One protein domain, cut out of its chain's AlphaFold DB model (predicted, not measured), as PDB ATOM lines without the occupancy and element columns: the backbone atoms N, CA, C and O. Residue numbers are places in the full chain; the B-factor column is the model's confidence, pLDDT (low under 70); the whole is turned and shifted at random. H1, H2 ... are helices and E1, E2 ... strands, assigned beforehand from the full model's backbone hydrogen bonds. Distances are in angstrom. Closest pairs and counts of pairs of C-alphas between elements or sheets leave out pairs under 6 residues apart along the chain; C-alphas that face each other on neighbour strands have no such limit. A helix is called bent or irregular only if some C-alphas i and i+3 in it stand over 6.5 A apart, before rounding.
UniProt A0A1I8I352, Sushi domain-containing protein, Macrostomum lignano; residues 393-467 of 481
ATOM      1  N   CYS A 393     191.818 105.059 206.065       88.44
ATOM      2  CA  CYS A 393     191.606 105.592 204.727       88.44
ATOM      3  C   CYS A 393     192.265 104.707 203.671       88.44
ATOM      4  O   CYS A 393     193.406 104.272 203.839       88.44
ATOM      5  N   ASP A 394     191.547 104.476 202.575       88.56
ATOM      6  CA  ASP A 394     192.023 103.688 201.440       88.56
ATOM      7  C   ASP A 394     192.997 104.509 200.585       88.56
ATOM      8  O   ASP A 394     192.636 105.551 200.030       88.56
ATOM      9  N   THR A 395     194.256 104.080 200.510       86.69
ATOM     10  CA  THR A 395     195.304 104.781 199.750       86.69
ATOM     11  C   THR A 395     195.159 104.623 198.241       86.69
ATOM     12  O   THR A 395     195.641 105.494 197.509       86.69
ATOM     13  N   ASP A 396     194.460 103.587 197.765       83.06
ATOM     14  CA  ASP A 396     194.254 103.346 196.334       83.06
ATOM     15  C   ASP A 396     193.383 104.436 195.690       83.06
ATOM     16  O   ASP A 396     193.481 104.673 194.484       83.06
ATOM     17  N   ILE A 397     192.601 105.168 196.496       82.50
ATOM     18  CA  ILE A 397     191.844 106.354 196.065       82.50
ATOM     19  C   ILE A 397     192.785 107.501 195.654       82.50
ATOM     20  O   ILE A 397     192.478 108.244 194.723       82.50
ATOM     21  N   LEU A 398     193.924 107.662 196.337       81.12
ATOM     22  CA  LEU A 398     194.877 108.741 196.060       81.12
ATOM     23  C   LEU A 398     195.883 108.365 194.973       81.12
ATOM     24  O   LEU A 398     196.160 109.174 194.087       81.12
ATOM     25  N   ILE A 399     196.460 107.164 195.066       83.50
ATOM     26  CA  ILE A 399     197.446 106.637 194.118       83.50
ATOM     27  C   ILE A 399     197.079 105.178 193.836       83.50
ATOM     28  O   ILE A 399     197.429 104.301 194.627       83.50
ATOM     29  N   PRO A 400     196.425 104.879 192.703       79.81
ATOM     30  CA  PRO A 400     196.057 103.507 192.369       79.81
ATOM     31  C   PRO A 400     197.289 102.596 192.270       79.81
ATOM     32  O   PRO A 400     198.276 102.978 191.636       79.81
ATOM     33  N   LYS A 401     197.228 101.367 192.805       77.06
ATOM     34  CA  LYS A 401     198.240 100.294 192.617       77.06
ATOM     35  C   LYS A 401     198.323  99.779 191.174       77.06
ATOM     36  O   LYS A 401     198.114  98.604 190.880       77.06
ATOM     37  N   THR A 402     198.614 100.660 190.227       78.50
ATOM     38  CA  THR A 402     198.753 100.331 188.808       78.50
ATOM     39  C   THR A 402     199.927 101.090 188.205       78.50
ATOM     40  O   THR A 402     200.345 102.125 188.725       78.50
ATOM     41  N   ALA A 403     200.429 100.628 187.056       77.06
ATOM     42  CA  ALA A 403     201.416 101.384 186.279       77.06
ATOM     43  C   ALA A 403     200.917 102.803 185.928       77.06
ATOM     44  O   ALA A 403     201.711 103.736 185.837       77.06
ATOM     45  N   ALA A 404     199.595 102.981 185.804       71.44
ATOM     46  CA  ALA A 404     198.972 104.282 185.586       71.44
ATOM     47  C   ALA A 404     199.063 105.207 186.816       71.44
ATOM     48  O   ALA A 404     199.217 106.409 186.643       71.44
ATOM     49  N   GLY A 405     199.033 104.670 188.041       74.81
ATOM     50  CA  GLY A 405     199.254 105.457 189.262       74.81
ATOM     51  C   GLY A 405     200.685 105.994 189.366       74.81
ATOM     52  O   GLY A 405     200.894 107.126 189.798       74.81
ATOM     53  N   LEU A 406     201.670 105.228 188.884       73.94
ATOM     54  CA  LEU A 406     203.059 105.685 188.772       73.94
ATOM     55  C   LEU A 406     203.189 106.835 187.762       73.94
ATOM     56  O   LEU A 406     203.752 107.883 188.074       73.94
ATOM     57  N   ALA A 407     202.601 106.655 186.576       80.25
ATOM     58  CA  ALA A 407     202.579 107.672 185.527       80.25
ATOM     59  C   ALA A 407     201.821 108.941 185.963       80.25
ATOM     60  O   ALA A 407     202.182 110.048 185.566       80.25
ATOM     61  N   MET A 408     200.798 108.800 186.814       82.38
ATOM     62  CA  MET A 408     200.066 109.928 187.389       82.38
ATOM     63  C   MET A 408     200.987 110.818 188.233       82.38
ATOM     64  O   MET A 408     200.982 112.030 188.039       82.38
ATOM     65  N   LEU A 409     201.813 110.249 189.116       82.69
ATOM     66  CA  LEU A 409     202.748 111.030 189.942       82.69
ATOM     67  C   LEU A 409     203.754 111.823 189.096       82.69
ATOM     68  O   LEU A 409     204.026 112.985 189.399       82.69
ATOM     69  N   GLU A 410     204.259 111.218 188.018       79.62
ATOM     70  CA  GLU A 410     205.156 111.885 187.066       79.62
ATOM     71  C   GLU A 410     204.442 113.026 186.332       79.62
ATOM     72  O   GLU A 410     204.972 114.132 186.254       79.62
ATOM     73  N   SER A 411     203.208 112.797 185.869       83.06
ATOM     74  CA  SER A 411     202.406 113.818 185.180       83.06
ATOM     75  C   SER A 411     202.041 115.022 186.058       83.06
ATOM     76  O   SER A 411     201.738 116.095 185.539       83.06
ATOM     77  N   LEU A 412     202.077 114.852 187.384       84.75
ATOM     78  CA  LEU A 412     201.776 115.892 188.367       84.75
ATOM     79  C   LEU A 412     203.034 116.623 188.884       84.75
ATOM     80  O   LEU A 412     202.915 117.446 189.789       84.75
ATOM     81  N   ASN A 413     204.215 116.355 188.307       87.31
ATOM     82  CA  ASN A 413     205.508 116.979 188.633       87.31
ATOM     83  C   ASN A 413     205.955 116.813 190.100       87.31
ATOM     84  O   ASN A 413     206.588 117.701 190.686       87.31
ATOM     85  N   TYR A 414     205.658 115.659 190.702       86.50
ATOM     86  CA  TYR A 414     206.152 115.303 192.033       86.50
ATOM     87  C   TYR A 414     207.591 114.763 192.003       86.50
ATOM     88  O   TYR A 414     208.059 114.189 191.015       86.50
ATOM     89  N   LYS A 415     208.311 114.932 193.116       86.44
ATOM     90  CA  LYS A 415     209.558 114.218 193.409       86.44
ATOM     91  C   LYS A 415     209.261 112.745 193.676       86.44
ATOM     92  O   LYS A 415     208.155 112.359 194.047       86.44
ATOM     93  N   SER A 416     210.290 111.916 193.529       84.50
ATOM     94  CA  SER A 416     210.191 110.476 193.769       84.50
ATOM     95  C   SER A 416     210.022 110.111 195.243       84.50
ATOM     96  O   SER A 416     209.665 108.972 195.518       84.50
ATOM     97  N   ASN A 417     210.255 111.032 196.182       88.38
ATOM     98  CA  ASN A 417     210.124 110.809 197.619       88.38
ATOM     99  C   ASN A 417     208.839 111.425 198.198       88.38
ATOM    100  O   ASN A 417     208.370 112.472 197.758       88.38
ATOM    101  N   ALA A 418     208.309 110.781 199.234       90.75
ATOM    102  CA  ALA A 418     207.189 111.250 200.037       90.75
ATOM    103  C   ALA A 418     207.450 110.963 201.521       90.75
ATOM    104  O   ALA A 418     208.250 110.092 201.879       90.75
ATOM    105  N   VAL A 419     206.762 111.706 202.383       93.31
ATOM    106  CA  VAL A 419     206.798 111.528 203.836       93.31
ATOM    107  C   VAL A 419     205.431 111.062 204.315       93.31
ATOM    108  O   VAL A 419     204.418 111.671 203.983       93.31
ATOM    109  N   ILE A 420     205.414 110.007 205.125       93.56
ATOM    110  CA  ILE A 420     204.234 109.537 205.851       93.56
ATOM    111  C   ILE A 420     204.443 109.867 207.327       93.56
ATOM    112  O   ILE A 420     205.406 109.390 207.927       93.56
ATOM    113  N   SER A 421     203.549 110.653 207.914       93.50
ATOM    114  CA  SER A 421     203.565 110.986 209.340       93.50
ATOM    115  C   SER A 421     202.326 110.416 210.023       93.50
ATOM    116  O   SER A 421     201.205 110.646 209.571       93.50
ATOM    117  N   PHE A 422     202.524 109.697 211.122       91.44
ATOM    118  CA  PHE A 422     201.460 109.088 211.921       91.44
ATOM    119  C   PHE A 422     201.184 109.900 213.198       91.44
ATOM    120  O   PHE A 422     202.070 110.594 213.699       91.44
ATOM    121  N   ASP A 423     199.982 109.774 213.781       86.50
ATOM    122  CA  ASP A 423     199.594 110.491 215.020       86.50
ATOM    123  C   ASP A 423     200.501 110.153 216.213       86.50
ATOM    124  O   ASP A 423     200.721 110.979 217.094       86.50
ATOM    125  N   ASN A 424     201.080 108.948 216.225       86.38
ATOM    126  CA  ASN A 424     202.023 108.514 217.259       86.38
ATOM    127  C   ASN A 424     203.413 109.184 217.155       86.38
ATOM    128  O   ASN A 424     204.310 108.844 217.923       86.38
ATOM    129  N   GLY A 425     203.610 110.097 216.195       87.44
ATOM    130  CA  GLY A 425     204.864 110.811 215.954       87.44
ATOM    131  C   GLY A 425     205.866 110.064 215.071       87.44
ATOM    132  O   GLY A 425     206.939 110.595 214.790       87.44
ATOM    133  N   THR A 426     205.543 108.852 214.611       93.81
ATOM    134  CA  THR A 426     206.389 108.108 213.668       93.81
ATOM    135  C   THR A 426     206.366 108.794 212.307       93.81
ATOM    136  O   THR A 426     205.299 109.129 211.793       93.81
ATOM    137  N   VAL A 427     207.544 108.962 211.706       93.44
ATOM    138  CA  VAL A 427     207.709 109.543 210.372       93.44
ATOM    139  C   VAL A 427     208.486 108.568 209.497       93.44
ATOM    140  O   VAL A 427     209.562 108.105 209.877       93.44
ATOM    141  N   VAL A 428     207.948 108.260 208.319       93.81
ATOM    142  CA  VAL A 428     208.544 107.341 207.346       93.81
ATOM    143  C   VAL A 428     208.831 108.096 206.056       93.81
ATOM    144  O   VAL A 428     207.925 108.623 205.414       93.81
ATOM    145  N   ASN A 429     210.103 108.112 205.659       92.81
ATOM    146  CA  ASN A 429     210.517 108.546 204.328       92.81
ATOM    147  C   ASN A 429     210.414 107.358 203.375       92.81
ATOM    148  O   ASN A 429     211.013 106.311 203.621       92.81
ATOM    149  N   THR A 430     209.674 107.516 202.286       90.38
ATOM    150  CA  THR A 430     209.469 106.458 201.294       90.38
ATOM    151  C   THR A 430     209.488 107.034 199.883       90.38
ATOM    152  O   THR A 430     209.531 108.251 199.694       90.38
ATOM    153  N   ASN A 431     209.453 106.165 198.879       87.81
ATOM    154  CA  ASN A 431     209.176 106.601 197.518       87.81
ATOM    155  C   ASN A 431     207.685 106.946 197.388       87.81
ATOM    156  O   ASN A 431     206.840 106.227 197.920       87.81
ATOM    157  N   ALA A 432     207.346 108.005 196.655       84.56
ATOM    158  CA  ALA A 432     205.969 108.442 196.422       84.56
ATOM    159  C   ALA A 432     205.103 107.323 195.816       84.56
ATOM    160  O   ALA A 432     203.955 107.139 196.207       84.56
ATOM    161  N   SER A 433     205.691 106.508 194.939       78.81
ATOM    162  CA  SER A 433     205.059 105.322 194.356       78.81
ATOM    163  C   SER A 433     204.797 104.181 195.338       78.81
ATOM    164  O   SER A 433     203.984 103.314 195.050       78.81
ATOM    165  N   SER A 434     205.479 104.172 196.482       84.06
ATOM    166  CA  SER A 434     205.363 103.147 197.521       84.06
ATOM    167  C   SER A 434     204.358 103.521 198.616       84.06
ATOM    168  O   SER A 434     204.177 102.754 199.559       84.06
ATOM    169  N   VAL A 435     203.723 104.696 198.535       85.19
ATOM    170  CA  VAL A 435     202.762 105.177 199.545       85.19
ATOM    171  C   VAL A 435     201.513 104.291 199.617       85.19
ATOM    172  O   VAL A 435     200.976 104.085 200.700       85.19
ATOM    173  N   ASN A 436     201.093 103.698 198.498       82.19
ATOM    174  CA  ASN A 436     199.955 102.777 198.436       82.19
ATOM    175  C   ASN A 436     200.309 101.319 198.790       82.19
ATOM    176  O   ASN A 436     199.442 100.453 198.739       82.19
ATOM    177  N   ASN A 437     201.552 101.013 199.184       80.62
ATOM    178  CA  ASN A 437     201.924  99.647 199.584       80.62
ATOM    179  C   ASN A 437     201.130  99.155 200.805       80.62
ATOM    180  O   ASN A 437     200.958  97.949 200.984       80.62
ATOM    181  N   GLN A 438     200.638 100.075 201.637       77.00
ATOM    182  CA  GLN A 438     199.603  99.792 202.625       77.00
ATOM    183  C   GLN A 438     198.256 100.246 202.065       77.00
ATOM    184  O   GLN A 438     198.054 101.433 201.830       77.00
ATOM    185  N   GLU A 439     197.343  99.296 201.866       80.94
ATOM    186  CA  GLU A 439     195.992  99.551 201.346       80.94
ATOM    187  C   GLU A 439     195.177 100.463 202.267       80.94
ATOM    188  O   GLU A 439     194.459 101.337 201.800       80.94
ATOM    189  N   LEU A 440     195.349 100.319 203.581       87.56
ATOM    190  CA  LEU A 440     194.628 101.084 204.589       87.56
ATOM    191  C   LEU A 440     195.611 101.824 205.496       87.56
ATOM    192  O   LEU A 440     196.481 101.203 206.107       87.56
ATOM    193  N   MET A 441     195.445 103.143 205.594       89.00
ATOM    194  CA  MET A 441     196.230 104.011 206.478       89.00
ATOM    195  C   MET A 441     195.395 104.455 207.681       89.00
ATOM    196  O   MET A 441     194.249 104.858 207.483       89.00
ATOM    197  N   PRO A 442     195.942 104.431 208.907       89.69
ATOM    198  CA  PRO A 442     195.203 104.793 210.113       89.69
ATOM    199  C   PRO A 442     194.815 106.277 210.154       89.69
ATOM    200  O   PRO A 442     195.408 107.133 209.484       89.69
ATOM    201  N   TYR A 443     193.818 106.597 210.974       88.62
ATOM    202  CA  TYR A 443     193.331 107.952 211.209       88.62
ATOM    203  C   TYR A 443     194.452 108.929 211.584       88.62
ATOM    204  O   TYR A 443     195.396 108.589 212.293       88.62
ATOM    205  N   LYS A 444     194.334 110.168 211.084       89.62
ATOM    206  CA  LYS A 444     195.338 111.242 211.170       89.62
ATOM    207  C   LYS A 444     196.684 110.941 210.513       89.62
ATOM    208  O   LYS A 444     197.624 111.710 210.702       89.62
ATOM    209  N   THR A 445     196.791 109.889 209.704       91.44
ATOM    210  CA  THR A 445     197.946 109.759 208.813       91.44
ATOM    211  C   THR A 445     198.008 110.970 207.885       91.44
ATOM    212  O   THR A 445     197.012 111.335 207.254       91.44
ATOM    213  N   VAL A 446     199.184 111.590 207.820       92.69
ATOM    214  CA  VAL A 446     199.503 112.720 206.950       92.69
ATOM    215  C   VAL A 446     200.489 112.241 205.896       92.69
ATOM    216  O   VAL A 446     201.598 111.821 206.218       92.69
ATOM    217  N   LEU A 447     200.086 112.316 204.635       92.00
ATOM    218  CA  LEU A 447     200.935 112.058 203.483       92.00
ATOM    219  C   LEU A 447     201.389 113.394 202.913       92.00
ATOM    220  O   LEU A 447     200.553 114.181 202.475       92.00
ATOM    221  N   THR A 448     202.693 113.637 202.904       91.50
ATOM    222  CA  THR A 448     203.292 114.848 202.340       91.50
ATOM    223  C   THR A 448     204.083 114.484 201.094       91.50
ATOM    224  O   THR A 448     205.056 113.726 201.161       91.50
ATOM    225  N   PHE A 449     203.683 115.055 199.963       89.31
ATOM    226  CA  PHE A 449     204.413 114.965 198.703       89.31
ATOM    227  C   PHE A 449     205.227 116.239 198.472       89.31
ATOM    228  O   PHE A 449     204.913 117.302 199.008       89.31
ATOM    229  N   PHE A 450     206.282 116.137 197.667       89.19
ATOM    230  CA  PHE A 450     207.171 117.260 197.370       89.19
ATOM    231  C   PHE A 450     207.190 117.519 195.870       89.19
ATOM    232  O   PHE A 450     207.383 116.586 195.097       89.19
ATOM    233  N   CYS A 451     207.011 118.769 195.453       88.62
ATOM    234  CA  CYS A 451     207.133 119.155 194.049       88.62
ATOM    235  C   CYS A 451     208.600 119.136 193.597       88.62
ATOM    236  O   CYS A 451     209.511 119.313 194.415       88.62
ATOM    237  N   GLN A 452     208.830 118.905 192.300       88.06
ATOM    238  CA  GLN A 452     210.157 119.046 191.689       88.06
ATOM    239  C   GLN A 452     210.707 120.473 191.847       88.06
ATOM    240  O   GLN A 452     209.954 121.425 192.053       88.06
ATOM    241  N   ASP A 453     212.033 120.620 191.794       85.06
ATOM    242  CA  ASP A 453     212.677 121.918 192.012       85.06
ATOM    243  C   ASP A 453     212.238 122.934 190.945       85.06
ATOM    244  O   ASP A 453     212.297 122.655 189.749       85.06
ATOM    245  N   GLY A 454     211.802 124.117 191.387       81.81
ATOM    246  CA  GLY A 454     211.258 125.165 190.514       81.81
ATOM    247  C   GLY A 454     209.744 125.100 190.284       81.81
ATOM    248  O   GLY A 454     209.218 126.030 189.683       81.81
ATOM    249  N   MET A 455     209.062 124.068 190.797       82.81
ATOM    250  CA  MET A 455     207.601 123.910 190.742       82.81
ATOM    251  C   MET A 455     206.970 124.205 192.113       82.81
ATOM    252  O   MET A 455     207.558 123.889 193.151       82.81
ATOM    253  N   ASP A 456     205.755 124.753 192.138       77.06
ATOM    254  CA  ASP A 456     204.971 124.987 193.364       77.06
ATOM    255  C   ASP A 456     203.494 124.643 193.111       77.06
ATOM    256  O   ASP A 456     203.018 124.641 191.979       77.06
ATOM    257  N   THR A 457     202.741 124.343 194.165       76.19
ATOM    258  CA  THR A 457     201.276 124.249 194.090       76.19
ATOM    259  C   THR A 457     200.581 125.574 194.391       76.19
ATOM    260  O   THR A 457     199.360 125.669 194.281       76.19
ATOM    261  N   GLY A 458     201.328 126.582 194.857       69.44
ATOM    262  CA  GLY A 458     200.797 127.876 195.292       69.44
ATOM    263  C   GLY A 458     200.038 127.827 196.624       69.44
ATOM    264  O   GLY A 458     199.560 128.858 197.096       69.44
ATOM    265  N   THR A 459     199.926 126.649 197.251       66.31
ATOM    266  CA  THR A 459     199.226 126.431 198.535       66.31
ATOM    267  C   THR A 459     200.094 125.737 199.594       66.31
ATOM    268  O   THR A 459     199.613 125.437 200.686       66.31
ATOM    269  N   GLY A 460     201.387 125.538 199.311       69.88
ATOM    270  CA  GLY A 460     202.341 124.846 200.179       69.88
ATOM    271  C   GLY A 460     202.610 123.399 199.746       69.88
ATOM    272  O   GLY A 460     202.364 123.016 198.603       69.88
ATOM    273  N   ALA A 461     203.154 122.584 200.654       74.38
ATOM    274  CA  ALA A 461     203.413 121.173 200.369       74.38
ATOM    275  C   ALA A 461     202.082 120.410 200.172       74.38
ATOM    276  O   ALA A 461     201.188 120.553 201.010       74.38
ATOM    277  N   PRO A 462     201.931 119.591 199.114       79.38
ATOM    278  CA  PRO A 462     200.720 118.797 198.909       79.38
ATOM    279  C   PRO A 462     200.543 117.756 200.005       79.38
ATOM    280  O   PRO A 462     201.357 116.841 200.147       79.38
ATOM    281  N   ILE A 463     199.476 117.923 200.788       86.38
ATOM    282  CA  ILE A 463     199.214 117.124 201.983       86.38
ATOM    283  C   ILE A 463     197.854 116.432 201.887       86.38
ATOM    284  O   ILE A 463     196.815 117.094 201.799       86.38
ATOM    285  N   ALA A 464     197.863 115.103 202.001       89.00
ATOM    286  CA  ALA A 464     196.661 114.312 202.221       89.00
ATOM    287  C   ALA A 464     196.559 113.878 203.693       89.00
ATOM    288  O   ALA A 464     197.474 113.265 204.234       89.00
ATOM    289  N   LEU A 465     195.445 114.199 204.347       90.88
ATOM    290  CA  LEU A 465     195.154 113.849 205.740       90.88
ATOM    291  C   LEU A 465     194.008 112.839 205.781       90.88
ATOM    292  O   LEU A 465     192.918 113.139 205.284       90.88
ATOM    293  N   CYS A 466     194.232 111.694 206.426       89.94
ATOM    294  CA  CYS A 466     193.173 110.731 206.704       89.94
ATOM    295  C   CYS A 466     192.238 111.284 207.787       89.94
ATOM    296  O   CYS A 466     192.628 111.444 208.951       89.94
ATOM    297  N   ARG A 467     191.009 111.638 207.398       87.19
ATOM    298  CA  ARG A 467     190.023 112.251 208.293       87.19
ATOM    299  C   ARG A 467     189.371 111.207 209.179       87.19
ATOM    300  O   ARG A 467     189.380 110.013 208.901       87.19
TER     301      ARG A 467
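What this domain is: This is residues 393 to 467 of the 481 residues of the protein "Sushi domain-containing protein" of Macrostomum lignano (UniProt A0A1I8I352). A twisted sheet of four antiparallel strands makes a wall, with the short helix H2 packed over its strand E1 and the helix H1 touching H2 and only grazing the sheet. Strand E3 lies away from the sheet's strands and pairs with residues 393 to 394. The printed part has 75 residues with two named helices and five named strands, in the order H1, E1, E2, H2, E3, E4, E5; the sheet's order is E2, E1, E4, E5. The class is mixed, helices and strands. The whole is compact, with a radius of gyration of the C-alphas of 12.0 A and spans of 33 by 27 by 19 A.

How they stand to each other: The sheet holds E2, residues 427 to 431, E1, residues 414 to 421, E4, residues 446 to 451, and E5, residues 463 to 465; from edge to edge the strands' lines turn by 58 degrees. The inner strands E1 and E4 are antiparallel at 159 degrees, with N 419 and O 448 within hydrogen-bond range at 2.9 A. E1 bends by 71 degrees at residue 417. E1 and E2 form a hairpin, with N 420 and O 428 2.9 A apart. E4 and E5 form a hairpin, with N 447 and O 464 2.8 A apart. H2, residues 432 to 437, is on the sheet at a height of 8.7 A, over E1, and only just stands up from it, rising 42 degrees; the closest C-alphas of E1 and H2, Ala 418 and Ala 432, are 4.7 A apart. H1, residues 403 to 411, only grazes the sheet with its residues 406 to 410. H1 and H2 touch at a shallow tilt of 31 degrees, opposite ways; their closest C-alphas, Leu 406 and Ser 433, are 5.9 A apart. E3, residues 440 to 442, pairs with no named strand; residues 393 to 394 pair antiparallel with its residues 440 to 441. E3 and E5 are apart. In H1 every O i to N i+4 pair is within hydrogen-bond range; in H2 0 of 2 are, beside 2 of 3 O i to N i+3 pairs.

Where its parts are: E1 measures 18.0 A from first to last C-alpha, E4 16.3 A and E2 13.3 A. H1 begins at C-alpha 403 (201.416, 101.384, 186.279) and measures 12.5 A. H2 measures 10.2 A and is irregular, with C-alphas 433 and 436 7.0 A apart. E3 measures 6.7 A. E5 measures 6.4 A and ends at C-alpha 465 (195.154, 113.849, 205.740).

The domain as a whole: The two C-alphas farthest apart, of Asn 424 and Gly 454, are 32.8 A apart; those of Cys 393 and Arg 467, first and last printed, are 7.7 A apart. The printed part has no cut. The link from E4 to E5, of 11 residues, is long; the other links between named elements are tight. Mean pLDDT of the printed part is 84.7, and residues 458 to 460 are under 70.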